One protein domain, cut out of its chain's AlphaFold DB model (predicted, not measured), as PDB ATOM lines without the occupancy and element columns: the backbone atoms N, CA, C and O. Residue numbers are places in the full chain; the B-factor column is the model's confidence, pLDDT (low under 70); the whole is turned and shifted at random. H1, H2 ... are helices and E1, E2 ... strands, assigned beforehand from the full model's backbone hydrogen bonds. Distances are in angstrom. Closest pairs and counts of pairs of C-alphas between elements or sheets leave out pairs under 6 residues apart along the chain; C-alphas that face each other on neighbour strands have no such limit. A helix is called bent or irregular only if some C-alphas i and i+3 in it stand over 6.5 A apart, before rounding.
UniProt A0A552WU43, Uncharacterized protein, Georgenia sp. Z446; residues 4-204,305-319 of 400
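This is residues 4 to 204 and 305 to 319 of the 400 residues of an uncharacterized protein of Georgenia sp. Z446 (UniProt A0A552WU43). At one end of the model, a small, strongly twisted sheet has H3 and H8 over one face and H4 over the other, with H7 side by side with H3. From beside this body the long helices H1 and H5 reach away as the arms of an open V, approaching each other near Pro 34 of H2, with H6 between them. The 216 printed residues hold eight named helices and five named strands, in the order H1 H2 E1 H3 E2 E3 H4 E4 H5 H6 H7 H8 E5, and the class is mixed, helices and strands. The mixed sheet runs E4 E1 E2 E3 E5; the whole is compact, with a radius of gyration of the C-alphas of 18.3 A and spans of 51 by 41 by 35 A.

Find C-alpha 4 at (60.126, 18.888, -8.640); from there H1, residues 4 to 25, runs 29.9 A, with a kink of 48 degrees near residue 11, and is irregular, C-alphas 9 and 12 being 7.5 A apart. Read on to H2, residues 34 to 43; E1, 50 to 54; H3, 57 to 70, 19.5 A long; E2, 73 to 78; E3, 84 to 86; H4, 93 to 98; and E4, 102 to 105. At C-alpha 129, (46.762, 1.224, 13.801), begins H5, residues 129 to 149, 30.3 A long, followed by H6, 154 to 157, and H7, 180 to 190. Last come H8, 309 to 314, irregular with C-alphas 310 and 313 7.2 A apart, and E5, 316 to 318.

Start at E1, parallel to E4 (N 103 to O 50, 2.9 A) and to E2 (N 51 to O 73, 2.8 A). E3 is antiparallel to E2, its hairpin partner (N 85 to O 77, 2.8 A), and to E5 (N 86 to O 316, 2.8 A). E1, H3 and E2 form a strand-helix-strand unit, parallel neighbour strands with a helix between, its crossover right-handed. H3 is on the sheet over E1, at a height of 8.1 A, the C-alphas of Gly 59 and Ala 53 closest at 5.3 A. H8 is on the same face, H4 on the opposite face. H7 touches H3 at a shallow tilt of 24 degrees, C-alphas 181 and 62 closest at 4.2 A. H2 only just touches H7, and H1 H6, each with 3 pairs of C-alphas within 8 A; the closest are Val 35 and Leu 187, 6.5 A, and Ala 21 and Trp 157, 5.9 A. H1 touches with residues 21 to 25 alone. H5 is near H6 and apart from H1. Every O i to N i+4 pair is within hydrogen-bond range in H2, H4, H5 and H7, 16 of 18 in H1, 9 of 10 in H3 and 0 of 2 in H8, which has 2 of 3 O i to N i+3 pairs; H6 is too short.

The farthest C-alphas, Arg 129 and Tyr 198, are 55.5 A apart. Residues 205 to 304 are not printed, a gap of 21.9 A between C-alphas 204 and 305. The links E4 to H5 and H6 to H7 are long. Mean pLDDT of the printed part is 87.0; 25 residues are under 70, among them 124 to 128 and 171 to 177.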
ATOM      1  N   ASP A   4      59.375  19.207  -7.420       65.19
ATOM      2  CA  ASP A   4      60.126  18.888  -8.640       65.19
ATOM      3  C   ASP A   4      61.363  18.010  -8.406       65.19
ATOM      4  O   ASP A   4      61.669  17.157  -9.239       65.19
ATOM      5  N   GLU A   5      62.026  18.124  -7.255       69.94
ATOM      6  CA  GLU A   5      63.127  17.223  -6.878       69.94
ATOM      7  C   GLU A   5      62.606  15.812  -6.574       69.94
ATOM      8  O   GLU A   5      63.134  14.824  -7.085       69.94
ATOM      9  N   ASP A   6      61.505  15.717  -5.819       71.00
ATOM     10  CA  ASP A   6      60.829  14.448  -5.530       71.00
ATOM     11  C   ASP A   6      60.359  13.750  -6.828       71.00
ATOM     12  O   ASP A   6      60.423  12.522  -6.944       71.00
ATOM     13  N   ARG A   7      59.928  14.530  -7.840       69.31
ATOM     14  CA  ARG A   7      59.539  14.025  -9.175       69.31
ATOM     15  C   ARG A   7      60.700  13.348  -9.876       69.31
ATOM     16  O   ARG A   7      60.560  12.211 -10.322       69.31
ATOM     17  N   GLN A   8      61.830  14.040  -9.981       72.06
ATOM     18  CA  GLN A   8      63.003  13.511 -10.670       72.06
ATOM     19  C   GLN A   8      63.554  12.272  -9.960       72.06
ATOM     20  O   GLN A   8      63.896  11.291 -10.620       72.06
ATOM     21  N   ALA A   9      63.563  12.280  -8.625       79.69
ATOM     22  CA  ALA A   9      64.076  11.174  -7.823       79.69
ATOM     23  C   ALA A   9      63.297   9.859  -8.018       79.69
ATOM     24  O   ALA A   9      63.876   8.780  -7.930       79.69
ATOM     25  N   THR A  10      61.996   9.937  -8.310       81.69
ATOM     26  CA  THR A  10      61.089   8.773  -8.362       81.69
ATOM     27  C   THR A  10      60.665   8.370  -9.778       81.69
ATOM     28  O   THR A  10      60.120   7.282  -9.966       81.69
ATOM     29  N   ALA A  11      60.937   9.191 -10.800       80.94
ATOM     30  CA  ALA A  11      60.485   8.966 -12.179       80.94
ATOM     31  C   ALA A  11      60.920   7.610 -12.768       80.94
ATOM     32  O   ALA A  11      60.131   6.940 -13.436       80.94
ATOM     33  N   ARG A  12      62.159   7.174 -12.497       85.44
ATOM     34  CA  ARG A  12      62.674   5.880 -12.981       85.44
ATOM     35  C   ARG A  12      61.880   4.705 -12.416       85.44
ATOM     36  O   ARG A  12      61.550   3.782 -13.155       85.44
ATOM     37  N   GLU A  13      61.596   4.743 -11.121       87.81
ATOM     38  CA  GLU A  13      60.846   3.698 -10.429       87.81
ATOM     39  C   GLU A  13      59.386   3.676 -10.895       87.81
ATOM     40  O   GLU A  13      58.860   2.615 -11.210       87.81
ATOM     41  N   ARG A  14      58.762   4.851 -11.071       85.00
ATOM     42  CA  ARG A  14      57.414   4.961 -11.659       85.00
ATOM     43  C   ARG A  14      57.326   4.311 -13.023       85.00
ATOM     44  O   ARG A  14      56.448   3.489 -13.256       85.00
ATOM     45  N   ARG A  15      58.259   4.654 -13.913       86.81
ATOM     46  CA  ARG A  15      58.314   4.071 -15.253       86.81
ATOM     47  C   ARG A  15      58.453   2.551 -15.195       86.81
ATOM     48  O   ARG A  15      57.783   1.859 -15.951       86.81
ATOM     49  N   ALA A  16      59.298   2.039 -14.299       89.69
ATOM     50  CA  ALA A  16      59.463   0.603 -14.112       89.69
ATOM     51  C   ALA A  16      58.160  -0.065 -13.641       89.69
ATOM     52  O   ALA A  16      57.783  -1.087 -14.206       89.69
ATOM     53  N   ASN A  17      57.443   0.541 -12.688       89.25
ATOM     54  CA  ASN A  17      56.163   0.027 -12.195       89.25
ATOM     55  C   ASN A  17      55.088   0.018 -13.291       89.25
ATOM     56  O   ASN A  17      54.395  -0.982 -13.445       89.25
ATOM     57  N   ILE A  18      54.988   1.093 -14.083       89.44
ATOM     58  CA  ILE A  18      54.046   1.188 -15.210       89.44
ATOM     59  C   ILE A  18      54.330   0.086 -16.235       89.44
ATOM     60  O   ILE A  18      53.429  -0.663 -16.599       89.44
ATOM     61  N   ILE A  19      55.586  -0.044 -16.675       91.38
ATOM     62  CA  ILE A  19      55.980  -1.065 -17.657       91.38
ATOM     63  C   ILE A  19      55.715  -2.470 -17.110       91.38
ATOM     64  O   ILE A  19      55.187  -3.312 -17.830       91.38
ATOM     65  N   ALA A  20      56.055  -2.732 -15.846       92.75
ATOM     66  CA  ALA A  20      55.812  -4.028 -15.222       92.75
ATOM     67  C   ALA A  20      54.312  -4.359 -15.163       92.75
ATOM     68  O   ALA A  20      53.920  -5.457 -15.555       92.75
ATOM     69  N   ALA A  21      53.480  -3.403 -14.742       91.50
ATOM     70  CA  ALA A  21      52.031  -3.564 -14.694       91.50
ATOM     71  C   ALA A  21      51.443  -3.836 -16.085       91.50
ATOM     72  O   ALA A  21      50.683  -4.787 -16.249       91.50
ATOM     73  N   LEU A  22      51.832  -3.061 -17.103       91.31
ATOM     74  CA  LEU A  22      51.362  -3.267 -18.475       91.31
ATOM     75  C   LEU A  22      51.836  -4.606 -19.055       91.31
ATOM     76  O   LEU A  22      51.050  -5.306 -19.680       91.31
ATOM     77  N   ASN A  23      53.081  -5.015 -18.813       91.00
ATOM     78  CA  ASN A  23      53.570  -6.314 -19.281       91.00
ATOM     79  C   ASN A  23      52.809  -7.485 -18.649       91.00
ATOM     80  O   ASN A  23      52.600  -8.492 -19.310       91.00
ATOM     81  N   GLN A  24      52.405  -7.363 -17.383       90.69
ATOM     82  CA  GLN A  24      51.686  -8.425 -16.683       90.69
ATOM     83  C   GLN A  24      50.191  -8.456 -17.027       90.69
ATOM     84  O   GLN A  24      49.596  -9.524 -17.113       90.69
ATOM     85  N   ARG A  25      49.557  -7.285 -17.135       91.62
ATOM     86  CA  ARG A  25      48.090  -7.153 -17.169       91.62
ATOM     87  C   ARG A  25      47.526  -6.853 -18.542       91.62
ATOM     88  O   ARG A  25      46.329  -7.004 -18.745       91.62
ATOM     89  N   PHE A  26      48.375  -6.406 -19.455       90.06
ATOM     90  CA  PHE A  26      48.038  -6.053 -20.828       90.06
ATOM     91  C   PHE A  26      48.559  -7.130 -21.794       90.06
ATOM     92  O   PHE A  26      49.047  -6.847 -22.889       90.06
ATOM     93  N   ASP A  27      48.507  -8.388 -21.358       91.50
ATOM     94  CA  ASP A  27      48.951  -9.543 -22.130       91.50
ATOM     95  C   ASP A  27      47.754 -10.238 -22.796       91.50
ATOM     96  O   ASP A  27      46.757 -10.521 -22.140       91.50
ATOM     97  N   MET A  28      47.830 -10.471 -24.105       92.81
ATOM     98  CA  MET A  28      46.789 -11.164 -24.877       92.81
ATOM     99  C   MET A  28      47.024 -12.677 -24.945       92.81
ATOM    100  O   MET A  28      46.103 -13.428 -25.292       92.81
ATOM    101  N   ASP A  29      48.241 -13.110 -24.605       93.50
ATOM    102  CA  ASP A  29      48.656 -14.510 -24.626       93.50
ATOM    103  C   ASP A  29      48.351 -15.217 -23.293       93.50
ATOM    104  O   ASP A  29      48.209 -16.438 -23.263       93.50
ATOM    105  N   GLU A  30      48.188 -14.459 -22.203       94.50
ATOM    106  CA  GLU A  30      47.848 -14.968 -20.870       94.50
ATOM    107  C   GLU A  30      46.318 -15.011 -20.660       94.50
ATOM    108  O   GLU A  30      45.683 -13.956 -20.581       94.50
ATOM    109  N   PRO A  31      45.684 -16.193 -20.507       91.75
ATOM    110  CA  PRO A  31      44.228 -16.308 -20.351       91.75
ATOM    111  C   PRO A  31      43.662 -15.597 -19.119       91.75
ATOM    112  O   PRO A  31      42.501 -15.188 -19.114       91.75
ATOM    113  N   THR A  32      44.462 -15.461 -18.059       90.50
ATOM    114  CA  THR A  32      44.034 -14.791 -16.821       90.50
ATOM    115  C   THR A  32      44.159 -13.267 -16.882       90.50
ATOM    116  O   THR A  32      43.613 -12.572 -16.023       90.50
ATOM    117  N   SER A  33      44.820 -12.733 -17.912       94.06
ATOM    118  CA  SER A  33      45.009 -11.299 -18.113       94.06
ATOM    119  C   SER A  33      43.665 -10.569 -18.262       94.06
ATOM    120  O   SER A  33      42.811 -11.004 -19.045       94.06
ATOM    121  N   PRO A  34      43.464  -9.426 -17.574       94.75
ATOM    122  CA  PRO A  34      42.262  -8.607 -17.725       94.75
ATOM    123  C   PRO A  34      41.945  -8.243 -19.181       94.75
ATOM    124  O   PRO A  34      40.788  -8.311 -19.591       94.75
ATOM    125  N   VAL A  35      42.961  -7.924 -19.991       94.19
ATOM    126  CA  VAL A  35      42.756  -7.561 -21.405       94.19
ATOM    127  C   VAL A  35      42.317  -8.754 -22.237       94.19
ATOM    128  O   VAL A  35      41.426  -8.617 -23.076       94.19
ATOM    129  N   ARG A  36      42.874  -9.942 -21.975       96.12
ATOM    130  CA  ARG A  36      42.439 -11.152 -22.670       96.12
ATOM    131  C   ARG A  36      40.979 -11.471 -22.355       96.12
ATOM    132  O   ARG A  36      40.189 -11.695 -23.268       96.12
ATOM    133  N   ARG A  37      40.602 -11.398 -21.079       96.12
ATOM    134  CA  ARG A  37      39.216 -11.601 -20.634       96.12
ATOM    135  C   ARG A  37      38.262 -10.575 -21.239       96.12
ATOM    136  O   ARG A  37      37.187 -10.950 -21.695       96.12
ATOM    137  N   PHE A  38      38.655  -9.302 -21.285       97.31
ATOM    138  CA  PHE A  38      37.894  -8.271 -21.991       97.31
ATOM    139  C   PHE A  38      37.719  -8.615 -23.473       97.31
ATOM    140  O   PHE A  38      36.603  -8.551 -23.977       97.31
ATOM    141  N   SER A  39      38.790  -9.021 -24.158       97.12
ATOM    142  CA  SER A  39      38.724  -9.415 -25.566       97.12
ATOM    143  C   SER A  39      37.756 -10.576 -25.784       97.12
ATOM    144  O   SER A  39      36.945 -10.512 -26.704       97.12
ATOM    145  N   ASP A  40      37.809 -11.613 -24.947       96.81
ATOM    146  CA  ASP A  40      36.898 -12.757 -25.051       96.81
ATOM    147  C   ASP A  40      35.434 -12.310 -24.863       96.81
ATOM    148  O   ASP A  40      34.573 -12.692 -25.654       96.81
ATOM    149  N   LEU A  41      35.156 -11.426 -23.892       96.50
ATOM    150  CA  LEU A  41      33.825 -10.829 -23.710       96.50
ATOM    151  C   LEU A  41      33.393 -10.020 -24.940       96.50
ATOM    152  O   LEU A  41      32.260 -10.149 -25.392       96.50
ATOM    153  N   ALA A  42      34.275  -9.173 -25.472       97.06
ATOM    154  CA  ALA A  42      33.981  -8.264 -26.578       97.06
ATOM    155  C   ALA A  42      33.744  -8.992 -27.915       97.06
ATOM    156  O   ALA A  42      33.023  -8.482 -28.771       97.06
ATOM    157  N   HIS A  43      34.322 -10.185 -28.089       97.31
ATOM    158  CA  HIS A  43      34.107 -11.037 -29.264       97.31
ATOM    159  C   HIS A  43      32.909 -11.983 -29.134       97.31
ATOM    160  O   HIS A  43      32.483 -12.550 -30.145       97.31
ATOM    161  N   ASP A  44      32.355 -12.150 -27.933       96.12
ATOM    162  CA  ASP A  44      31.149 -12.939 -27.696       96.12
ATOM    163  C   ASP A  44      29.907 -12.184 -28.195       96.12
ATOM    164  O   ASP A  44      29.229 -11.459 -27.466       96.12
ATOM    165  N   LYS A  45      29.624 -12.348 -29.490       93.12
ATOM    166  CA  LYS A  45      28.484 -11.714 -30.167       93.12
ATOM    167  C   LYS A  45      27.131 -12.263 -29.724       93.12
ATOM    168  O   LYS A  45      26.123 -11.600 -29.954       93.12
ATOM    169  N   ASP A  46      27.105 -13.447 -29.115       94.69
ATOM    170  CA  ASP A  46      25.869 -14.081 -28.657       94.69
ATOM    171  C   ASP A  46      25.412 -13.502 -27.306       94.69
ATOM    172  O   ASP A  46      24.226 -13.562 -26.974       94.69
ATOM    173  N   HIS A  47      26.327 -12.878 -26.554       93.88
ATOM    174  CA  HIS A  47      26.058 -12.293 -25.238       93.88
ATOM    175  C   HIS A  47      26.546 -10.834 -25.141       93.88
ATOM    176  O   HIS A  47      27.498 -10.545 -24.401       93.88
ATOM    177  N   PRO A  48      25.893  -9.887 -25.847       93.56
ATOM    178  CA  PRO A  48      26.210  -8.469 -25.720       93.56
ATOM    179  C   PRO A  48      26.013  -7.988 -24.277       93.56
ATOM    180  O   PRO A  48      25.168  -8.499 -23.537       93.56
ATOM    181  N   ARG A  49      26.811  -6.997 -23.869       96.88
ATOM    182  CA  ARG A  49      26.795  -6.466 -22.502       96.88
ATOM    183  C   ARG A  49      25.945  -5.211 -22.384       96.88
ATOM    184  O   ARG A  49      25.781  -4.454 -23.340       96.88
ATOM    185  N   LEU A  50      25.454  -4.999 -21.168       97.81
ATOM    186  CA  LEU A  50      24.760  -3.790 -20.746       97.81
ATOM    187  C   LEU A  50      25.783  -2.853 -20.110       97.81
ATOM    188  O   LEU A  50      26.364  -3.163 -19.068       97.81
ATOM    189  N   VAL A  51      26.022  -1.718 -20.751       98.12
ATOM    190  CA  VAL A  51      27.024  -0.752 -20.315       98.12
ATOM    191  C   VAL A  51      26.441   0.161 -19.240       98.12
ATOM    192  O   VAL A  51      25.364   0.744 -19.398       98.12
ATOM    193  N   ILE A  52      27.184   0.296 -18.145       95.75
ATOM    194  CA  ILE A  52      26.990   1.313 -17.115       95.75
ATOM    195  C   ILE A  52      28.094   2.350 -17.325       95.75
ATOM    196  O   ILE A  52      29.272   2.030 -17.162       95.75
ATOM    197  N   ALA A  53      27.725   3.569 -17.715       94.50
ATOM    198  CA  ALA A  53      28.680   4.621 -18.063       94.50
ATOM    199  C   ALA A  53      28.546   5.853 -17.161       94.50
ATOM    200  O   ALA A  53      27.454   6.175 -16.685       94.50
ATOM    201  N   ASN A  54      29.647   6.574 -16.966       90.19
ATOM    202  CA  ASN A  54      29.622   7.908 -16.373       90.19
ATOM    203  C   ASN A  54      29.166   8.961 -17.406       90.19
ATOM    204  O   ASN A  54      29.475   8.866 -18.595       90.19
ATOM    205  N   ALA A  55      28.426   9.978 -16.961       89.50
ATOM    206  CA  ALA A  55      27.913  11.075 -17.785       89.50
ATOM    207  C   ALA A  55      28.949  12.197 -17.932       89.50
ATOM    208  O   ALA A  55      28.705  13.361 -17.594       89.50
ATOM    209  N   ASP A  56      30.125  11.841 -18.425       87.12
ATOM    210  CA  ASP A  56      31.156  12.775 -18.847       87.12
ATOM    211  C   ASP A  56      31.766  12.342 -20.185       87.12
ATOM    212  O   ASP A  56      31.279  11.424 -20.847       87.12
ATOM    213  N   ILE A  57      32.781  13.067 -20.649       88.94
ATOM    214  CA  ILE A  57      33.356  12.797 -21.967       88.94
ATOM    215  C   ILE A  57      34.113  11.471 -21.992       88.94
ATOM    216  O   ILE A  57      34.018  10.768 -22.995       88.94
ATOM    217  N   ASP A  58      34.822  11.110 -20.922       88.56
ATOM    218  CA  ASP A  58      35.558   9.849 -20.843       88.56
ATOM    219  C   ASP A  58      34.604   8.654 -20.913       88.56
ATOM    220  O   ASP A  58      34.774   7.769 -21.761       88.56
ATOM    221  N   GLY A  59      33.552   8.672 -20.090       92.12
ATOM    222  CA  GLY A  59      32.519   7.642 -20.080       92.12
ATOM    223  C   GLY A  59      31.786   7.531 -21.415       92.12
ATOM    224  O   GLY A  59      31.671   6.438 -21.976       92.12
ATOM    225  N   LEU A  60      31.332   8.658 -21.975       94.81
ATOM    226  CA  LEU A  60      30.540   8.656 -23.208       94.81
ATOM    227  C   LEU A  60      31.366   8.357 -24.466       94.81
ATOM    228  O   LEU A  60      30.873   7.642 -25.339       94.81
ATOM    229  N   LEU A  61      32.597   8.872 -24.594       94.12
ATOM    230  CA  LEU A  61      33.468   8.524 -25.725       94.12
ATOM    231  C   LEU A  61      33.912   7.066 -25.642       94.12
ATOM    232  O   LEU A  61      33.864   6.364 -26.652       94.12
ATOM    233  N   GLY A  62      34.302   6.596 -24.452       95.38
ATOM    234  CA  GLY A  62      34.663   5.198 -24.225       95.38
ATOM    235  C   GLY A  62      33.522   4.248 -24.591       95.38
ATOM    236  O   GLY A  62      33.730   3.281 -25.325       95.38
ATOM    237  N   ALA A  63      32.299   4.557 -24.154       96.94
ATOM    238  CA  ALA A  63      31.127   3.743 -24.452       96.94
ATOM    239  C   ALA A  63      30.751   3.773 -25.944       96.94
ATOM    240  O   ALA A  63      30.421   2.728 -26.496       96.94
ATOM    241  N   GLN A  64      30.856   4.924 -26.623       96.50
ATOM    242  CA  GLN A  64      30.626   5.008 -28.075       96.50
ATOM    243  C   GLN A  64      31.654   4.214 -28.883       96.50
ATOM    244  O   GLN A  64      31.278   3.498 -29.811       96.50
ATOM    245  N   MET A  65      32.938   4.290 -28.513       96.56
ATOM    246  CA  MET A  65      33.983   3.475 -29.138       96.56
ATOM    247  C   MET A  65      33.678   1.987 -28.994       96.56
ATOM    248  O   MET A  65      33.693   1.265 -29.989       96.56
ATOM    249  N   LEU A  66      33.345   1.549 -27.778       97.62
ATOM    250  CA  LEU A  66      32.999   0.163 -27.482       97.62
ATOM    251  C   LEU A  66      31.779  -0.297 -28.293       97.62
ATOM    252  O   LEU A  66      31.869  -1.272 -29.037       97.62
ATOM    253  N   ALA A  67      30.681   0.461 -28.243       97.19
ATOM    254  CA  ALA A  67      29.456   0.177 -28.989       97.19
ATOM    255  C   ALA A  67      29.705   0.050 -30.502       97.19
ATOM    256  O   ALA A  67      29.131  -0.822 -31.155       97.19
ATOM    257  N   SER A  68      30.604   0.869 -31.061       96.62
ATOM    258  CA  SER A  68      30.904   0.874 -32.499       96.62
ATOM    259  C   SER A  68      31.502  -0.430 -33.035       96.62
ATOM    260  O   SER A  68      31.412  -0.690 -34.237       96.62
ATOM    261  N   VAL A  69      32.094  -1.251 -32.163       97.12
ATOM    262  CA  VAL A  69      32.794  -2.486 -32.551       97.12
ATOM    263  C   VAL A  69      32.222  -3.747 -31.905       97.12
ATOM    264  O   VAL A  69      32.400  -4.828 -32.466       97.12
ATOM    265  N   THR A  70      31.497  -3.630 -30.788       97.19
ATOM    266  CA  THR A  70      30.872  -4.774 -30.098       97.19
ATOM    267  C   THR A  70      29.349  -4.797 -30.184       97.19
ATOM    268  O   THR A  70      28.748  -5.850 -29.980       97.19
ATOM    269  N   GLY A  71      28.706  -3.658 -30.462       95.94
ATOM    270  CA  GLY A  71      27.253  -3.506 -30.354       95.94
ATOM    271  C   GLY A  71      26.731  -3.506 -28.913       95.94
ATOM    272  O   GLY A  71      25.535  -3.682 -28.708       95.94
ATOM    273  N   TRP A  72      27.603  -3.355 -27.911       97.81
ATOM    274  CA  TRP A  72      27.173  -3.187 -26.522       97.81
ATOM    275  C   TRP A  72      26.488  -1.836 -26.333       97.81
ATOM    276  O   TRP A  72      26.880  -0.846 -26.947       97.81
ATOM    277  N   GLU A  73      25.489  -1.794 -25.456       97.50
ATOM    278  CA  GLU A  73      24.613  -0.632 -25.313       97.50
ATOM    279  C   GLU A  73      24.619  -0.110 -23.877       97.50
ATOM    280  O   GLU A  73      24.540  -0.884 -22.924       97.50
ATOM    281  N   ILE A  74      24.645   1.210 -23.711       98.12
ATOM    282  CA  ILE A  74      24.405   1.889 -22.441       98.12
ATOM    283  C   ILE A  74      22.973   1.592 -22.004       98.12
ATOM    284  O   ILE A  74      22.019   1.912 -22.715       98.12
ATOM    285  N   ALA A  75      22.841   1.003 -20.819       97.19
ATOM    286  CA  ALA A  75      21.570   0.739 -20.146       97.19
ATOM    287  C   ALA A  75      21.432   1.526 -18.833       97.19
ATOM    288  O   ALA A  75      20.324   1.678 -18.317       97.19
ATOM    289  N   ALA A  76      22.541   2.055 -18.305       95.44
ATOM    290  CA  ALA A  76      22.529   2.996 -17.197       95.44
ATOM    291  C   ALA A  76      23.593   4.082 -17.364       95.44
ATOM    292  O   ALA A  76      24.715   3.821 -17.804       95.44
ATOM    293  N   LEU A  77      23.233   5.299 -16.967       93.31
ATOM    294  CA  LEU A  77      24.098   6.469 -16.989       93.31
ATOM    295  C   LEU A  77      24.159   7.080 -15.587       93.31
ATOM    296  O   LEU A  77      23.115   7.364 -14.999       93.31
ATOM    297  N   ILE A  78      25.363   7.292 -15.060       87.75
ATOM    298  CA  ILE A  78      25.580   7.892 -13.739       87.75
ATOM    299  C   ILE A  78      26.098   9.311 -13.920       87.75
ATOM    300  O   ILE A  78      27.080   9.514 -14.621       87.75
ATOM    301  N   ASP A  79      25.462  10.303 -13.307       83.12
ATOM    302  CA  ASP A  79      25.924  11.685 -13.403       83.12
ATOM    303  C   ASP A  79      26.975  12.069 -12.348       83.12
ATOM    304  O   ASP A  79      27.291  11.323 -11.418       83.12
ATOM    305  N   ARG A  80      27.501  13.297 -12.456       72.38
ATOM    306  CA  ARG A  80      28.474  13.852 -11.497       72.38
ATOM    307  C   ARG A  80      27.942  14.001 -10.067       72.38
ATOM    308  O   ARG A  80      28.737  14.129  -9.138       72.38
ATOM    309  N   ALA A  81      26.625  14.063  -9.888       69.56
ATOM    310  CA  ALA A  81      25.979  14.119  -8.582       69.56
ATOM    311  C   ALA A  81      25.704  12.715  -8.005       69.56
ATOM    312  O   ALA A  81      25.268  12.614  -6.856       69.56
ATOM    313  N   GLY A  82      25.986  11.648  -8.762       69.81
ATOM    314  CA  GLY A  82      25.685  10.262  -8.409       69.81
ATOM    315  C   GLY A  82      24.231   9.866  -8.678       69.81
ATOM    316  O   GLY A  82      23.796   8.813  -8.222       69.81
ATOM    317  N   GLN A  83      23.452  10.694  -9.373       77.94
ATOM    318  CA  GLN A  83      22.126  10.308  -9.842       77.94
ATOM    319  C   GLN A  83      22.273   9.289 -10.971       77.94
ATOM    320  O   GLN A  83      23.129   9.446 -11.844       77.94
ATOM    321  N   VAL A  84      21.429   8.258 -10.967       85.25
ATOM    322  CA  VAL A  84      21.463   7.214 -11.993       85.25
ATOM    323  C   VAL A  84      20.223   7.303 -12.856       85.25
ATOM    324  O   VAL A  84      19.102   7.369 -12.358       85.25
ATOM    325  N   ARG A  85      20.419   7.294 -14.168       91.81
ATOM    326  CA  ARG A  85      19.356   7.124 -15.155       91.81
ATOM    327  C   ARG A  85      19.432   5.700 -15.679       91.81
ATOM    328  O   ARG A  85      20.490   5.281 -16.134       91.81
ATOM    329  N   VAL A  86      18.324   4.977 -15.613       92.69
ATOM    330  CA  VAL A  86      18.220   3.561 -15.974       92.69
ATOM    331  C   VAL A  86      17.205   3.409 -17.103       92.69
ATOM    332  O   VAL A  86      16.120   3.996 -17.059       92.69
ATOM    333  N   GLN A  87      17.564   2.641 -18.128       94.31
ATOM    334  CA  GLN A  87      16.685   2.372 -19.260       94.31
ATOM    335  C   GLN A  87      15.408   1.642 -18.802       94.31
ATOM    336  O   GLN A  87      15.438   0.821 -17.890       94.31
ATOM    337  N   GLY A  88      14.273   1.968 -19.433       85.69
ATOM    338  CA  GLY A  88      12.933   1.610 -18.950       85.69
ATOM    339  C   GLY A  88      12.592   0.115 -18.864       85.69
ATOM    340  O   GLY A  88      11.607  -0.220 -18.209       85.69
ATOM    341  N   ASP A  89      13.381  -0.779 -19.468       87.69
ATOM    342  CA  ASP A  89      13.208  -2.231 -19.318       87.69
ATOM    343  C   ASP A  89      13.735  -2.738 -17.962       87.69
ATOM    344  O   ASP A  89      13.444  -3.869 -17.569       87.69
ATOM    345  N   TYR A  90      14.486  -1.909 -17.230       89.44
ATOM    346  CA  TYR A  90      15.060  -2.223 -15.924       89.44
ATOM    347  C   TYR A  90      14.450  -1.326 -14.846       89.44
ATOM    348  O   TYR A  90      14.234  -0.131 -15.050       89.44
ATOM    349  N   ARG A  91      14.174  -1.884 -13.659       85.25
ATOM    350  CA  ARG A  91      13.566  -1.110 -12.561       85.25
ATOM    351  C   ARG A  91      14.607  -0.319 -11.778       85.25
ATOM    352  O   ARG A  91      14.252   0.655 -11.122       85.25
ATOM    353  N   SER A  92      15.859  -0.766 -11.799       87.12
ATOM    354  CA  SER A  92      16.963  -0.175 -11.043       87.12
ATOM    355  C   SER A  92      18.317  -0.543 -11.645       87.12
ATOM    356  O   SER A  92      18.421  -1.474 -12.450       87.12
ATOM    357  N   LEU A  93      19.375   0.138 -11.195       86.31
ATOM    358  CA  LEU A  93      20.755  -0.249 -11.505       86.31
ATOM    359  C   LEU A  93      21.071  -1.680 -11.034       86.31
ATOM    360  O   LEU A  93      21.855  -2.389 -11.662       86.31
ATOM    361  N   VAL A  94      20.443  -2.112  -9.937       84.94
ATOM    362  CA  VAL A  94      20.626  -3.450  -9.362       84.94
ATOM    363  C   VAL A  94      20.177  -4.541 -10.326       84.94
ATOM    364  O   VAL A  94      20.925  -5.495 -10.516       84.94
ATOM    365  N   ASP A  95      19.036  -4.363 -10.999       89.44
ATOM    366  CA  ASP A  95      18.547  -5.330 -11.991       89.44
ATOM    367  C   ASP A  95      19.584  -5.537 -13.123       89.44
ATOM    368  O   ASP A  95      19.780  -6.656 -13.598       89.44
ATOM    369  N   ILE A  96      20.292  -4.473 -13.534       92.12
ATOM    370  CA  ILE A  96      21.352  -4.557 -14.554       92.12
ATOM    371  C   ILE A  96      22.557  -5.338 -14.020       92.12
ATOM    372  O   ILE A  96      23.086  -6.195 -14.724       92.12
ATOM    373  N   VAL A  97      22.989  -5.081 -12.784       91.12
ATOM    374  CA  VAL A  97      24.120  -5.796 -12.168       91.12
ATOM    375  C   VAL A  97      23.799  -7.280 -11.969       91.12
ATOM    376  O   VAL A  97      24.588  -8.141 -12.358       91.12
ATOM    377  N   GLU A  98      22.621  -7.590 -11.429       90.31
ATOM    378  CA  GLU A  98      22.169  -8.958 -11.144       90.31
ATOM    379  C   GLU A  98      21.883  -9.775 -12.413       90.31
ATOM    380  O   GLU A  98      21.898 -11.004 -12.363       90.31
ATOM    381  N   SER A  99      21.717  -9.124 -13.572       92.56
ATOM    382  CA  SER A  99      21.617  -9.816 -14.865       92.56
ATOM    383  C   SER A  99      22.879 -10.615 -15.233       92.56
ATOM    384  O   SER A  99      22.824 -11.491 -16.095       92.56
ATOM    385  N   GLY A 100      24.035 -10.290 -14.633       93.44
ATOM    386  CA  GLY A 100      25.340 -10.860 -14.994       93.44
ATOM    387  C   GLY A 100      25.895 -10.364 -16.340       93.44
ATOM    388  O   GLY A 100      26.947 -10.827 -16.786       93.44
ATOM    389  N   GLN A 101      25.214  -9.418 -16.995       95.44
ATOM    390  CA  GLN A 101      25.607  -8.855 -18.292       95.44
ATOM    391  C   GLN A 101      26.226  -7.456 -18.188       95.44
ATOM    392  O   GLN A 101      26.581  -6.880 -19.215       95.44
ATOM    393  N   ALA A 102      26.362  -6.908 -16.980       96.81
ATOM    394  CA  ALA A 102      26.882  -5.565 -16.762       96.81
ATOM    395  C   ALA A 102      28.361  -5.424 -17.161       96.81
ATOM    396  O   ALA A 102      29.185  -6.299 -16.883       96.81
ATOM    397  N   PHE A 103      28.694  -4.280 -17.756       98.00
ATOM    398  CA  PHE A 103      30.064  -3.835 -17.984       98.00
ATOM    399  C   PHE A 103      30.195  -2.340 -17.677       98.00
ATOM    400  O   PHE A 103      29.371  -1.542 -18.118       98.00
ATOM    401  N   GLY A 104      31.221  -1.940 -16.928       96.19
ATOM    402  CA  GLY A 104      31.432  -0.533 -16.569       96.19
ATOM    403  C   GLY A 104      32.372   0.210 -17.517       96.19
ATOM    404  O   GLY A 104      33.428  -0.317 -17.866       96.19
ATOM    405  N   VAL A 105      32.037   1.452 -17.875       95.31
ATOM    406  CA  VAL A 105      32.932   2.380 -18.589       95.31
ATOM    407  C   VAL A 105      33.030   3.696 -17.826       95.31
ATOM    408  O   VAL A 105      32.021   4.354 -17.590       95.31
ATOM    409  N   ASP A 106      34.251   4.069 -17.440       91.00
ATOM    410  CA  ASP A 106      34.531   5.211 -16.555       91.00
ATOM    411  C   ASP A 106      33.793   5.131 -15.200       91.00
ATOM    412  O   ASP A 106      33.477   6.112 -14.534       91.00
ATOM    413  N   VAL A 107      33.513   3.908 -14.759       86.50
ATOM    414  CA  VAL A 107      32.951   3.603 -13.443       86.50
ATOM    415  C   VAL A 107      33.742   2.446 -12.870       86.50
ATOM    416  O   VAL A 107      34.161   1.564 -13.618       86.50
ATOM    417  N   PHE A 108      33.931   2.420 -11.554       87.31
ATOM    418  CA  PHE A 108      34.561   1.275 -10.913       87.31
ATOM    419  C   PHE A 108      33.587   0.585  -9.969       87.31
ATOM    420  O   PHE A 108      32.900   1.203  -9.159       87.31
ATOM    421  N   SER A 109      33.523  -0.730 -10.095       87.94
ATOM    422  CA  SER A 109      32.672  -1.587  -9.288       87.94
ATOM    423  C   SER A 109      33.417  -2.886  -9.014       87.94
ATOM    424  O   SER A 109      33.907  -3.502  -9.963       87.94
ATOM    425  N   PRO A 110      33.483  -3.354  -7.761       89.81
ATOM    426  CA  PRO A 110      34.022  -4.671  -7.460       89.81
ATOM    427  C   PRO A 110      33.059  -5.805  -7.849       89.81
ATOM    428  O   PRO A 110      33.379  -6.959  -7.605       89.81
ATOM    429  N   LEU A 111      31.885  -5.501  -8.422       90.25
ATOM    430  CA  LEU A 111      30.821  -6.477  -8.687       90.25
ATOM    431  C   LEU A 111      30.830  -7.038 -10.119       90.25
ATOM    432  O   LEU A 111      30.205  -8.064 -10.382       90.25
ATOM    433  N   PHE A 112      31.474  -6.353 -11.068       94.81
ATOM    434  CA  PHE A 112      31.450  -6.717 -12.489       94.81
ATOM    435  C   PHE A 112      32.667  -6.159 -13.250       94.81
ATOM    436  O   PHE A 112      33.308  -5.216 -12.775       94.81
ATOM    437  N   PRO A 113      32.993  -6.700 -14.441       96.75
ATOM    438  CA  PRO A 113      34.098  -6.200 -15.259       96.75
ATOM    439  C   PRO A 113      33.891  -4.734 -15.661       96.75
ATOM    440  O   PRO A 113      32.804  -4.342 -16.084       96.75
ATOM    441  N   ASN A 114      34.926  -3.909 -15.547       95.56
ATOM    442  CA  ASN A 114      34.858  -2.498 -15.922       95.56
ATOM    443  C   ASN A 114      36.216  -1.958 -16.382       95.56
ATOM    444  O   ASN A 114      37.256  -2.567 -16.117       95.56
ATOM    445  N   VAL A 115      36.175  -0.818 -17.072       94.44
ATOM    446  CA  VAL A 115      37.336   0.014 -17.411       94.44
ATOM    447  C   VAL A 115      37.197   1.341 -16.678       94.44
ATOM    448  O   VAL A 115      36.222   2.064 -16.890       94.44
ATOM    449  N   SER A 116      38.167   1.669 -15.830       88.31
ATOM    450  CA  SER A 116      38.194   2.916 -15.065       88.31
ATOM    451  C   SER A 116      39.625   3.355 -14.822       88.31
ATOM    452  O   SER A 116      40.466   2.544 -14.462       88.31
ATOM    453  N   ASN A 117      39.900   4.651 -14.904       82.00
ATOM    454  CA  ASN A 117      41.239   5.168 -14.645       82.00
ATOM    455  C   ASN A 117      41.461   5.568 -13.174       82.00
ATOM    456  O   ASN A 117      42.542   6.010 -12.779       82.00
ATOM    457  N   HIS A 118      40.434   5.494 -12.333       76.38
ATOM    458  CA  HIS A 118      40.445   6.170 -11.046       76.38
ATOM    459  C   HIS A 118      41.255   5.421  -9.967       76.38
ATOM    460  O   HIS A 118      41.148   4.205  -9.863       76.38
ATOM    461  N   PRO A 119      42.041   6.106  -9.111       77.12
ATOM    462  CA  PRO A 119      42.698   5.472  -7.976       77.12
ATOM    463  C   PRO A 119      41.666   4.934  -6.986       77.12
ATOM    464  O   PRO A 119      40.809   5.681  -6.512       77.12
ATOM    465  N   ILE A 120      41.801   3.653  -6.655       79.44
ATOM    466  CA  ILE A 120      40.920   2.925  -5.731       79.44
ATOM    467  C   ILE A 120      41.650   2.443  -4.475       79.44
ATOM    468  O   ILE A 120      41.048   1.777  -3.643       79.44
ATOM    469  N   HIS A 121      42.941   2.742  -4.327       79.69
ATOM    470  CA  HIS A 121      43.705   2.345  -3.149       79.69
ATOM    471  C   HIS A 121      43.932   3.537  -2.233       79.69
ATOM    472  O   HIS A 121      44.321   4.622  -2.683       79.69
ATOM    473  N   PHE A 122      43.752   3.335  -0.932       73.50
ATOM    474  CA  PHE A 122      44.064   4.355   0.065       73.50
ATOM    475  C   PHE A 122      45.558   4.371   0.395       73.50
ATOM    476  O   PHE A 122      46.166   5.446   0.506       73.50
ATOM    477  N   GLY A 123      46.163   3.192   0.541       70.25
ATOM    478  CA  GLY A 123      47.522   2.997   1.029       70.25
ATOM    479  C   GLY A 123      47.680   3.155   2.548       70.25
ATOM    480  O   GLY A 123      47.054   3.982   3.214       70.25
ATOM    481  N   SER A 124      48.619   2.388   3.098       63.47
ATOM    482  CA  SER A 124      48.744   2.064   4.524       63.47
ATOM    483  C   SER A 124      49.517   3.081   5.386       63.47
ATOM    484  O   SER A 124      50.378   2.726   6.195       63.47
ATOM    485  N   ARG A 125      49.266   4.391   5.234       64.50
ATOM    486  CA  ARG A 125      50.062   5.441   5.924       64.50
ATOM    487  C   ARG A 125      49.413   6.104   7.127       64.50
ATOM    488  O   ARG A 125      50.004   7.015   7.714       64.50
ATOM    489  N   VAL A 126      48.245   5.636   7.538       64.88
ATOM    490  CA  VAL A 126      47.581   6.192   8.715       64.88
ATOM    491  C   VAL A 126      48.297   5.743   9.990       64.88
ATOM    492  O   VAL A 126      48.652   4.576  10.145       64.88
ATOM    493  N   THR A 127      48.584   6.681  10.896       66.00
ATOM    494  CA  THR A 127      49.298   6.413  12.159       66.00
ATOM    495  C   THR A 127      48.459   5.595  13.133       66.00
ATOM    496  O   THR A 127      49.003   4.752  13.842       66.00
ATOM    497  N   GLN A 128      47.142   5.806  13.139       68.69
ATOM    498  CA  GLN A 128      46.204   5.014  13.921       68.69
ATOM    499  C   GLN A 128      46.154   3.586  13.370       68.69
ATOM    500  O   GLN A 128      45.728   3.351  12.242       68.69
ATOM    501  N   ARG A 129      46.610   2.631  14.186       78.12
ATOM    502  CA  ARG A 129      46.762   1.224  13.801       78.12
ATOM    503  C   ARG A 129      45.458   0.596  13.306       78.12
ATOM    504  O   ARG A 129      45.467  -0.001  12.242       78.12
ATOM    505  N   VAL A 130      44.359   0.775  14.045       75.19
ATOM    506  CA  VAL A 130      43.039   0.219  13.684       75.19
ATOM    507  C   VAL A 130      42.608   0.706  12.303       75.19
ATOM    508  O   VAL A 130      42.273  -0.083  11.432       75.19
ATOM    509  N   LEU A 131      42.710   2.015  12.075       69.94
ATOM    510  CA  LEU A 131      42.388   2.633  10.796       69.94
ATOM    511  C   LEU A 131      43.264   2.085   9.660       69.94
ATOM    512  O   LEU A 131      42.760   1.758   8.593       69.94
ATOM    513  N   ARG A 132      44.567   1.910   9.896       77.56
ATOM    514  CA  ARG A 132      45.457   1.276   8.919       77.56
ATOM    515  C   ARG A 132      45.018  -0.149   8.578       77.56
ATOM    516  O   ARG A 132      44.883  -0.451   7.405       77.56
ATOM    517  N   GLU A 133      44.748  -0.989   9.576       83.38
ATOM    518  CA  GLU A 133      44.312  -2.379   9.360       83.38
ATOM    519  C   GLU A 133      43.011  -2.463   8.540       83.38
ATOM    520  O   GLU A 133      42.854  -3.373   7.725       83.38
ATOM    521  N   ARG A 134      42.087  -1.507   8.713       76.00
ATOM    522  CA  ARG A 134      40.850  -1.428   7.915       76.00
ATOM    523  C   ARG A 134      41.104  -1.012   6.469       76.00
ATOM    524  O   ARG A 134      40.554  -1.631   5.567       76.00
ATOM    525  N   LEU A 135      41.942   0.001   6.249       78.25
ATOM    526  CA  LEU A 135      42.308   0.441   4.900       78.25
ATOM    527  C   LEU A 135      43.095  -0.641   4.151       78.25
ATOM    528  O   LEU A 135      42.843  -0.865   2.975       78.25
ATOM    529  N   ASP A 136      43.983  -1.358   4.841       84.75
ATOM    530  CA  ASP A 136      44.753  -2.462   4.261       84.75
ATOM    531  C   ASP A 136      43.838  -3.622   3.848       84.75
ATOM    532  O   ASP A 136      44.027  -4.218   2.789       84.75
ATOM    533  N   ARG A 137      42.819  -3.927   4.666       87.19
ATOM    534  CA  ARG A 137      41.796  -4.921   4.317       87.19
ATOM    535  C   ARG A 137      41.008  -4.492   3.086       87.19
ATOM    536  O   ARG A 137      40.842  -5.291   2.177       87.19
ATOM    537  N   PHE A 138      40.563  -3.242   3.061       84.62
ATOM    538  CA  PHE A 138      39.815  -2.697   1.939       84.62
ATOM    539  C   PHE A 138      40.630  -2.729   0.635       84.62
ATOM    540  O   PHE A 138      40.151  -3.220  -0.383       84.62
ATOM    541  N   ASP A 139      41.886  -2.274   0.669       87.12
ATOM    542  CA  ASP A 139      42.778  -2.321  -0.494       87.12
ATOM    543  C   ASP A 139      42.967  -3.781  -0.984       87.12
ATOM    544  O   ASP A 139      42.963  -4.033  -2.188       87.12
ATOM    545  N   ALA A 140      43.041  -4.765  -0.075       91.56
ATOM    546  CA  ALA A 140      43.116  -6.188  -0.429       91.56
ATOM    547  C   ALA A 140      41.805  -6.760  -1.019       91.56
ATOM    548  O   ALA A 140      41.843  -7.631  -1.895       91.56
ATOM    549  N   GLU A 141      40.643  -6.283  -0.564       90.62
ATOM    550  CA  GLU A 141      39.341  -6.615  -1.160       90.62
ATOM    551  C   GLU A 141      39.247  -6.084  -2.594       90.62
ATOM    552  O   GLU A 141      38.849  -6.819  -3.500       90.62
ATOM    553  N   MET A 142      39.680  -4.839  -2.823       89.69
ATOM    554  CA  MET A 142      39.726  -4.250  -4.164       89.69
ATOM    555  C   MET A 142      40.659  -5.027  -5.086       89.69
ATOM    556  O   MET A 142      40.280  -5.332  -6.215       89.69
ATOM    557  N   ASP A 143      41.834  -5.423  -4.598       92.44
ATOM    558  CA  ASP A 143      42.759  -6.271  -5.349       92.44
ATOM    559  C   ASP A 143      42.136  -7.601  -5.757       92.44
ATOM    560  O   ASP A 143      42.250  -8.013  -6.910       92.44
ATOM    561  N   THR A 144      41.421  -8.242  -4.835       94.38
ATOM    562  CA  THR A 144      40.697  -9.479  -5.128       94.38
ATOM    563  C   THR A 144      39.660  -9.245  -6.226       94.38
ATOM    564  O   THR A 144      39.607 -10.011  -7.186       94.38
ATOM    565  N   ALA A 145      38.889  -8.158  -6.149       91.94
ATOM    566  CA  ALA A 145      37.893  -7.827  -7.162       91.94
ATOM    567  C   ALA A 145      38.511  -7.539  -8.543       91.94
ATOM    568  O   ALA A 145      37.963  -7.987  -9.557       91.94
ATOM    569  N   LEU A 146      39.665  -6.853  -8.596       92.50
ATOM    570  CA  LEU A 146      40.405  -6.618  -9.842       92.50
ATOM    571  C   LEU A 146      40.733  -7.940 -10.546       92.50
ATOM    572  O   LEU A 146      40.483  -8.068 -11.746       92.50
ATOM    573  N   GLU A 147      41.236  -8.927  -9.798       93.38
ATOM    574  CA  GLU A 147      41.528 -10.263 -10.329       93.38
ATOM    575  C   GLU A 147      40.260 -11.016 -10.717       93.38
ATOM    576  O   GLU A 147      40.144 -11.532 -11.829       93.38
ATOM    577  N   THR A 148      39.285 -11.090  -9.809       94.25
ATOM    578  CA  THR A 148      38.085 -11.910  -9.990       94.25
ATOM    579  C   THR A 148      37.288 -11.457 -11.201       94.25
ATOM    580  O   THR A 148      36.900 -12.291 -12.021       94.25
ATOM    581  N   HIS A 149      37.103 -10.152 -11.382       93.88
ATOM    582  CA  HIS A 149      36.280  -9.609 -12.461       93.88
ATOM    583  C   HIS A 149      37.082  -9.179 -13.693       93.88
ATOM    584  O   HIS A 149      36.478  -8.850 -14.710       93.88
ATOM    585  N   GLY A 150      38.418  -9.236 -13.651       93.81
ATOM    586  CA  GLY A 150      39.259  -8.817 -14.775       93.81
ATOM    587  C   GLY A 150      39.113  -7.323 -15.052       93.81
ATOM    588  O   GLY A 150      39.000  -6.912 -16.204       93.81
ATOM    589  N   ILE A 151      39.051  -6.521 -13.990       94.69
ATOM    590  CA  ILE A 151      38.861  -5.073 -14.082       94.69
ATOM    591  C   ILE A 151      40.126  -4.437 -14.656       94.69
ATOM    592  O   ILE A 151      41.245  -4.711 -14.204       94.69
ATOM    593  N   ILE A 152      39.942  -3.545 -15.626       94.56
ATOM    594  CA  ILE A 152      41.026  -2.750 -16.187       94.56
ATOM    595  C   ILE A 152      41.038  -1.394 -15.501       94.56
ATOM    596  O   ILE A 152      40.144  -0.571 -15.687       94.56
ATOM    597  N   ASN A 153      42.063  -1.189 -14.678       91.00
ATOM    598  CA  ASN A 153      42.305   0.084 -14.029       91.00
ATOM    599  C   ASN A 153      43.803   0.306 -13.854       91.00
ATOM    600  O   ASN A 153      44.444  -0.286 -12.976       91.00
ATOM    601  N   LEU A 154      44.365   1.173 -14.697       88.31
ATOM    602  CA  LEU A 154      45.804   1.409 -14.728       88.31
ATOM    603  C   LEU A 154      46.324   1.965 -13.397       88.31
ATOM    604  O   LEU A 154      47.372   1.524 -12.919       88.31
ATOM    605  N   SER A 155      45.576   2.870 -12.752       85.06
ATOM    606  CA  SER A 155      45.940   3.401 -11.428       85.06
ATOM    607  C   SER A 155      46.039   2.311 -10.372       85.06
ATOM    608  O   SER A 155      46.943   2.334  -9.531       85.06
ATOM    609  N   ALA A 156      45.098   1.371 -10.401       87.31
ATOM    610  CA  ALA A 156      45.037   0.282  -9.449       87.31
ATOM    611  C   ALA A 156      46.190  -0.707  -9.659       87.31
ATOM    612  O   ALA A 156      46.835  -1.107  -8.689       87.31
ATOM    613  N   TRP A 157      46.520  -1.036 -10.911       88.81
ATOM    614  CA  TRP A 157      47.593  -1.983 -11.225       88.81
ATOM    615  C   TRP A 157      48.975  -1.519 -10.756       88.81
ATOM    616  O   TRP A 157      49.775  -2.341 -10.314       88.81
ATOM    617  N   VAL A 158      49.246  -0.211 -10.785       86.75
ATOM    618  CA  VAL A 158      50.491   0.363 -10.236       86.75
ATOM    619  C   VAL A 158      50.373   0.799  -8.770       86.75
ATOM    620  O   VAL A 158      51.293   1.426  -8.243       86.75
ATOM    621  N   LYS A 159      49.249   0.488  -8.110       84.56
ATOM    622  CA  LYS A 159      48.984   0.781  -6.693       84.56
ATOM    623  C   LYS A 159      49.098   2.266  -6.334       84.56
ATOM    624  O   LYS A 159      49.597   2.595  -5.259       84.56
ATOM    625  N   ILE A 160      48.635   3.174  -7.204       78.88
ATOM    626  CA  ILE A 160      48.587   4.603  -6.851       78.88
ATOM    627  C   ILE A 160      47.704   4.766  -5.612       78.88
ATOM    628  O   ILE A 160      46.498   4.528  -5.658       78.88
ATOM    629  N   ALA A 161      48.329   5.180  -4.512       74.38
ATOM    630  CA  ALA A 161      47.707   5.256  -3.202       74.38
ATOM    631  C   ALA A 161      47.326   6.693  -2.845       74.38
ATOM    632  O   ALA A 161      48.184   7.585  -2.846       74.38
ATOM    633  N   ALA A 162      46.070   6.900  -2.439       66.44
ATOM    634  CA  ALA A 162      45.492   8.198  -2.078       66.44
ATOM    635  C   ALA A 162      46.276   8.967  -1.009       66.44
ATOM    636  O   ALA A 162      46.383  10.193  -1.055       66.44
ATOM    637  N   THR A 163      46.828   8.242  -0.034       63.97
ATOM    638  CA  THR A 163      47.621   8.794   1.078       63.97
ATOM    639  C   THR A 163      49.121   8.879   0.764       63.97
ATOM    640  O   THR A 163      49.932   9.298   1.602       63.97
ATOM    641  N   GLY A 164      49.525   8.470  -0.441       63.19
ATOM    642  CA  GLY A 164      50.904   8.512  -0.901       63.19
ATOM    643  C   GLY A 164      51.426   9.949  -1.029       63.19
ATOM    644  O   GLY A 164      50.702  10.867  -1.395       63.19
ATOM    645  N   LYS A 165      52.706  10.165  -0.701       69.00
ATOM    646  CA  LYS A 165      53.361  11.488  -0.772       69.00
ATOM    647  C   LYS A 165      54.150  11.657  -2.068       69.00
ATOM    648  O   LYS A 165      54.468  10.677  -2.735       69.00
ATOM    649  N   SER A 166      54.556  12.900  -2.334       66.19
ATOM    650  CA  SER A 166      55.401  13.293  -3.462       66.19
ATOM    651  C   SER A 166      56.745  12.511  -3.544       66.19
ATOM    652  O   SER A 166      57.253  12.120  -4.589       66.19
ATOM    653  N   GLY A 167      57.321  12.140  -2.409       68.38
ATOM    654  CA  GLY A 167      58.566  11.363  -2.399       68.38
ATOM    655  C   GLY A 167      58.455   9.886  -2.818       68.38
ATOM    656  O   GLY A 167      59.396   9.148  -2.548       68.38
ATOM    657  N   ARG A 168      57.335   9.398  -3.379       74.44
ATOM    658  CA  ARG A 168      57.156   7.969  -3.715       74.44
ATOM    659  C   ARG A 168      56.725   7.711  -5.152       74.44
ATOM    660  O   ARG A 168      55.983   8.500  -5.735       74.44
ATOM    661  N   SER A 169      57.123   6.561  -5.685       74.94
ATOM    662  CA  SER A 169      56.703   6.062  -6.995       74.94
ATOM    663  C   SER A 169      55.191   5.782  -7.079       74.94
ATOM    664  O   SER A 169      54.574   6.116  -8.081       74.94
ATOM    665  N   ASP A 170      54.580   5.299  -6.002       73.19
ATOM    666  CA  ASP A 170      53.146   4.976  -5.851       73.19
ATOM    667  C   ASP A 170      52.297   6.141  -5.282       73.19
ATOM    668  O   ASP A 170      51.158   5.962  -4.847       73.19
ATOM    669  N   GLY A 171      52.854   7.356  -5.229       69.12
ATOM    670  CA  GLY A 171      52.219   8.509  -4.595       69.12
ATOM    671  C   GLY A 171      51.157   9.214  -5.446       69.12
ATOM    672  O   GLY A 171      51.430   9.618  -6.576       69.12
ATOM    673  N   MET A 172      49.990   9.492  -4.853       64.06
ATOM    674  CA  MET A 172      48.886  10.239  -5.478       64.06
ATOM    675  C   MET A 172      49.239  11.636  -6.029       64.06
ATOM    676  O   MET A 172      48.736  11.955  -7.105       64.06
ATOM    677  N   PRO A 173      50.112  12.469  -5.410       58.31
ATOM    678  CA  PRO A 173      50.480  13.791  -5.942       58.31
ATOM    679  C   PRO A 173      51.083  13.799  -7.361       58.31
ATOM    680  O   PRO A 173      51.368  14.873  -7.897       58.31
ATOM    681  N   TYR A 174      51.275  12.622  -7.970       56.22
ATOM    682  CA  TYR A 174      51.667  12.427  -9.370       56.22
ATOM    683  C   TYR A 174      50.743  11.487 -10.123       56.22
ATOM    684  O   TYR A 174      51.179  10.769 -11.018       56.22
ATOM    685  N   LYS A 175      49.464  11.475  -9.772       59.06
ATOM    686  CA  LYS A 175      48.442  10.845 -10.591       59.06
ATOM    687  C   LYS A 175      48.518  11.417 -12.018       59.06
ATOM    688  O   LYS A 175      48.497  12.631 -12.186       59.06
ATOM    689  N   TYR A 176      48.560  10.542 -13.020       58.44
ATOM    690  CA  TYR A 176      47.891  10.783 -14.301       58.44
ATOM    691  C   TYR A 176      47.665   9.453 -15.031       58.44
ATOM    692  O   TYR A 176      48.462   9.087 -15.889       58.44
ATOM    693  N   PRO A 177      46.648   8.676 -14.644       60.56
ATOM    694  CA  PRO A 177      46.169   7.588 -15.460       60.56
ATOM    695  C   PRO A 177      45.367   8.257 -16.572       60.56
ATOM    696  O   PRO A 177      44.602   9.187 -16.333       60.56
ATOM    697  N   LEU A 178      45.624   7.863 -17.796       75.12
ATOM    698  CA  LEU A 178      44.936   8.376 -18.966       75.12
ATOM    699  C   LEU A 178      43.412   8.360 -18.738       75.12
ATOM    700  O   LEU A 178      42.920   7.485 -18.034       75.12
ATOM    701  N   GLY A 179      42.658   9.301 -19.310       83.50
ATOM    702  CA  GLY A 179      41.189   9.208 -19.359       83.50
ATOM    703  C   GLY A 179      40.701   7.803 -19.739       83.50
ATOM    704  O   GLY A 179      41.351   7.130 -20.545       83.50
ATOM    705  N   SER A 180      39.587   7.333 -19.174       89.12
ATOM    706  CA  SER A 180      39.086   5.978 -19.451       89.12
ATOM    707  C   SER A 180      38.778   5.734 -20.930       89.12
ATOM    708  O   SER A 180      38.885   4.595 -21.387       89.12
ATOM    709  N   ALA A 181      38.503   6.782 -21.715       91.94
ATOM    710  CA  ALA A 181      38.405   6.665 -23.168       91.94
ATOM    711  C   ALA A 181      39.737   6.236 -23.817       91.94
ATOM    712  O   ALA A 181      39.746   5.439 -24.753       91.94
ATOM    713  N   HIS A 182      40.876   6.703 -23.305       90.75
ATOM    714  CA  HIS A 182      42.194   6.303 -23.799       90.75
ATOM    715  C   HIS A 182      42.529   4.851 -23.466       90.75
ATOM    716  O   HIS A 182      43.076   4.138 -24.307       90.75
ATOM    717  N   GLU A 183      42.200   4.420 -22.244       91.94
ATOM    718  CA  GLU A 183      42.349   3.022 -21.836       91.94
ATOM    719  C   GLU A 183      41.477   2.130 -22.725       91.94
ATOM    720  O   GLU A 183      41.970   1.153 -23.283       91.94
ATOM    721  N   MET A 184      40.216   2.521 -22.943       95.25
ATOM    722  CA  MET A 184      39.292   1.818 -23.832       95.25
ATOM    723  C   MET A 184      39.821   1.709 -25.266       95.25
ATOM    724  O   MET A 184      39.791   0.624 -25.836       95.25
ATOM    725  N   LEU A 185      40.344   2.795 -25.847       94.81
ATOM    726  CA  LEU A 185      40.917   2.759 -27.196       94.81
ATOM    727  C   LEU A 185      42.062   1.739 -27.289       94.81
ATOM    728  O   LEU A 185      42.047   0.883 -28.169       94.81
ATOM    729  N   ALA A 186      43.009   1.776 -26.349       93.50
ATOM    730  CA  ALA A 186      44.139   0.849 -26.328       93.50
ATOM    731  C   ALA A 186      43.701  -0.617 -26.162       93.50
ATOM    732  O   ALA A 186      44.253  -1.509 -26.812       93.50
ATOM    733  N   LEU A 187      42.701  -0.868 -25.312       94.94
ATOM    734  CA  LEU A 187      42.113  -2.193 -25.102       94.94
ATOM    735  C   LEU A 187      41.464  -2.740 -26.369       94.94
ATOM    736  O   LEU A 187      41.717  -3.880 -26.757       94.94
ATOM    737  N   LEU A 188      40.631  -1.921 -27.012       96.25
ATOM    738  CA  LEU A 188      39.961  -2.272 -28.255       96.25
ATOM    739  C   LEU A 188      40.977  -2.568 -29.357       96.25
ATOM    740  O   LEU A 188      40.819  -3.551 -30.079       96.25
ATOM    741  N   GLU A 189      42.053  -1.783 -29.447       94.81
ATOM    742  CA  GLU A 189      43.083  -2.027 -30.450       94.81
ATOM    743  C   GLU A 189      43.833  -3.341 -30.244       94.81
ATOM    744  O   GLU A 189      44.041  -4.097 -31.195       94.81
ATOM    745  N   LEU A 190      44.178  -3.668 -28.999       93.12
ATOM    746  CA  LEU A 190      44.810  -4.950 -28.687       93.12
ATOM    747  C   LEU A 190      43.894  -6.149 -28.876       93.12
ATOM    748  O   LEU A 190      44.364  -7.216 -29.267       93.12
ATOM    749  N   ALA A 191      42.596  -5.977 -28.638       94.62
ATOM    750  CA  ALA A 191      41.603  -6.991 -28.950       94.62
ATOM    751  C   ALA A 191      41.408  -7.166 -30.472       94.62
ATOM    752  O   ALA A 191      40.737  -8.098 -30.897       94.62
ATOM    753  N   GLY A 192      41.977  -6.303 -31.323       94.88
ATOM    754  CA  GLY A 192      41.729  -6.323 -32.768       94.88
ATOM    755  C   GLY A 192      40.370  -5.730 -33.165       94.88
ATOM    756  O   GLY A 192      39.898  -5.946 -34.281       94.88
ATOM    757  N   LEU A 193      39.756  -4.957 -32.268       95.75
ATOM    758  CA  LEU A 193      38.464  -4.289 -32.414       95.75
ATOM    759  C   LEU A 193      38.653  -2.776 -32.604       95.75
ATOM    760  O   LEU A 193      38.080  -1.966 -31.885       95.75
ATOM    761  N   ASN A 194      39.473  -2.378 -33.577       93.62
ATOM    762  CA  ASN A 194      39.816  -0.970 -33.808       93.62
ATOM    763  C   ASN A 194      38.574  -0.133 -34.191       93.62
ATOM    764  O   ASN A 194      38.011  -0.367 -35.271       93.62
ATOM    765  N   PRO A 195      38.173   0.884 -33.401       92.56
ATOM    766  CA  PRO A 195      37.118   1.799 -33.816       92.56
ATOM    767  C   PRO A 195      37.608   2.648 -34.996       92.56
ATOM    768  O   PRO A 195      38.745   3.119 -35.031       92.56
ATOM    769  N   ARG A 196      36.759   2.850 -36.008       88.69
ATOM    770  CA  ARG A 196      37.126   3.659 -37.182       88.69
ATOM    771  C   ARG A 196      36.972   5.142 -36.871       88.69
ATOM    772  O   ARG A 196      35.897   5.554 -36.463       88.69
ATOM    773  N   LEU A 197      38.000   5.944 -37.133       85.56
ATOM    774  CA  LEU A 197      37.929   7.407 -37.058       85.56
ATOM    775  C   LEU A 197      37.811   7.967 -38.483       85.56
ATOM    776  O   LEU A 197      38.781   7.918 -39.245       85.56
ATOM    777  N   TYR A 198      36.621   8.432 -38.879       84.19
ATOM    778  CA  TYR A 198      36.429   9.060 -40.196       84.19
ATOM    779  C   TYR A 198      36.898  10.511 -40.200       84.19
ATOM    780  O   TYR A 198      37.621  10.918 -41.114       84.19
ATOM    781  N   ASP A 199      36.533  11.269 -39.168       85.44
ATOM    782  CA  ASP A 199      37.124  12.570 -38.922       85.44
ATOM    783  C   ASP A 199      38.579  12.430 -38.448       85.44
ATOM    784  O   ASP A 199      38.924  11.593 -37.609       85.44
ATOM    785  N   ARG A 200      39.447  13.262 -39.024       82.06
ATOM    786  CA  ARG A 200      40.893  13.258 -38.763       82.06
ATOM    787  C   ARG A 200      41.341  14.453 -37.935       82.06
ATOM    788  O   ARG A 200      42.533  14.557 -37.649       82.06
ATOM    789  N   GLU A 201      40.424  15.351 -37.583       85.94
ATOM    790  CA  GLU A 201      40.759  16.613 -36.937       85.94
ATOM    791  C   GLU A 201      40.123  16.761 -35.553       85.94
ATOM    792  O   GLU A 201      40.845  16.788 -34.558       85.94
ATOM    793  N   TYR A 202      38.798  16.835 -35.465       89.00
ATOM    794  CA  TYR A 202      38.062  17.128 -34.236       89.00
ATOM    795  C   TYR A 202      37.994  15.950 -33.274       89.00
ATOM    796  O   TYR A 202      38.281  16.122 -32.096       89.00
ATOM    797  N   LEU A 203      37.655  14.752 -33.739       88.69
ATOM    798  CA  LEU A 203      37.495  13.579 -32.889       88.69
ATOM    799  C   LEU A 203      38.827  13.073 -32.317       88.69
ATOM    800  O   LEU A 203      38.888  12.877 -31.102       88.69
ATOM    801  N   PRO A 204      39.917  12.927 -33.103       89.06
ATOM    802  CA  PRO A 204      41.227  12.626 -32.533       89.06
ATOM    803  C   PRO A 204      41.669  13.674 -31.507       89.06
ATOM    804  O   PRO A 204      42.253  13.349 -30.476       89.06
ATOM    805  N   PHE A 305      23.256   4.216 -26.878       97.69
ATOM    806  CA  PHE A 305      22.185   4.071 -25.892       97.69
ATOM    807  C   PHE A 305      21.180   3.008 -26.316       97.69
ATOM    808  O   PHE A 305      20.653   3.031 -27.431       97.69
ATOM    809  N   ARG A 306      20.815   2.131 -25.378       94.94
ATOM    810  CA  ARG A 306      19.727   1.174 -25.572       94.94
ATOM    811  C   ARG A 306      18.411   1.922 -25.800       94.94
ATOM    812  O   ARG A 306      17.906   2.602 -24.908       94.94
ATOM    813  N   GLY A 307      17.851   1.793 -27.003       92.12
ATOM    814  CA  GLY A 307      16.653   2.533 -27.425       92.12
ATOM    815  C   GLY A 307      16.912   3.960 -27.935       92.12
ATOM    816  O   GLY A 307      15.951   4.670 -28.225       92.12
ATOM    817  N   GLY A 308      18.180   4.360 -28.086       95.56
ATOM    818  CA  GLY A 308      18.608   5.655 -28.620       95.56
ATOM    819  C   GLY A 308      18.670   6.779 -27.582       95.56
ATOM    820  O   GLY A 308      17.835   6.877 -26.682       95.56
ATOM    821  N   VAL A 309      19.648   7.676 -27.732       96.38
ATOM    822  CA  VAL A 309      19.924   8.769 -26.786       96.38
ATOM    823  C   VAL A 309      18.777   9.779 -26.700       96.38
ATOM    824  O   VAL A 309      18.535  10.336 -25.634       96.38
ATOM    825  N   ALA A 310      17.996   9.938 -27.773       94.31
ATOM    826  CA  ALA A 310      16.781  10.761 -27.782       94.31
ATOM    827  C   ALA A 310      15.727  10.284 -26.757       94.31
ATOM    828  O   ALA A 310      14.862  11.047 -26.328       94.31
ATOM    829  N   GLY A 311      15.790   9.012 -26.343       92.31
ATOM    830  CA  GLY A 311      14.947   8.443 -25.295       92.31
ATOM    831  C   GLY A 311      15.454   8.689 -23.871       92.31
ATOM    832  O   GLY A 311      14.738   8.385 -22.923       92.31
ATOM    833  N   LEU A 312      16.650   9.251 -23.669       94.06
ATOM    834  CA  LEU A 312      17.268   9.378 -22.341       94.06
ATOM    835  C   LEU A 312      16.415  10.190 -21.351       94.06
ATOM    836  O   LEU A 312      16.443   9.942 -20.147       94.06
ATOM    837  N   ALA A 313      15.619  11.142 -21.842       93.06
ATOM    838  CA  ALA A 313      14.711  11.928 -21.008       93.06
ATOM    839  C   ALA A 313      13.571  11.099 -20.384       93.06
ATOM    840  O   ALA A 313      13.014  11.509 -19.367       93.06
ATOM    841  N   THR A 314      13.223   9.947 -20.969       93.19
ATOM    842  CA  THR A 314      12.168   9.051 -20.462       93.19
ATOM    843  C   THR A 314      12.707   7.954 -19.547       93.19
ATOM    844  O   THR A 314      11.920   7.213 -18.959       93.19
ATOM    845  N   TRP A 315      14.031   7.847 -19.406       94.69
ATOM    846  CA  TRP A 315      14.662   6.862 -18.535       94.69
ATOM    847  C   TRP A 315      14.310   7.111 -17.069       94.69
ATOM    848  O   TRP A 315      14.210   8.253 -16.602       94.69
ATOM    849  N   ALA A 316      14.147   6.017 -16.326       90.69
ATOM    850  CA  ALA A 316      13.851   6.078 -14.908       90.69
ATOM    851  C   ALA A 316      15.036   6.709 -14.178       90.69
ATOM    852  O   ALA A 316      16.187   6.326 -14.368       90.69
ATOM    853  N   THR A 317      14.751   7.705 -13.349       88.12
ATOM    854  CA  THR A 317      15.777   8.381 -12.564       88.12
ATOM    855  C   THR A 317      15.772   7.816 -11.153       88.12
ATOM    856  O   THR A 317      14.848   8.062 -10.377       88.12
ATOM    857  N   GLU A 318      16.816   7.075 -10.818       80.00
ATOM    858  CA  GLU A 318      17.090   6.606  -9.470       80.00
ATOM    859  C   GLU A 318      17.881   7.694  -8.732       80.00
ATOM    860  O   GLU A 318      18.870   8.243  -9.233       80.00
ATOM    861  N   ARG A 319      17.442   8.040  -7.519       64.12
ATOM    862  CA  ARG A 319      18.320   8.785  -6.608       64.12
ATOM    863  C   ARG A 319      19.512   7.893  -6.262       64.12
ATOM    864  O   ARG A 319      19.328   6.681  -6.269       64.12
TER     865      ARG A 319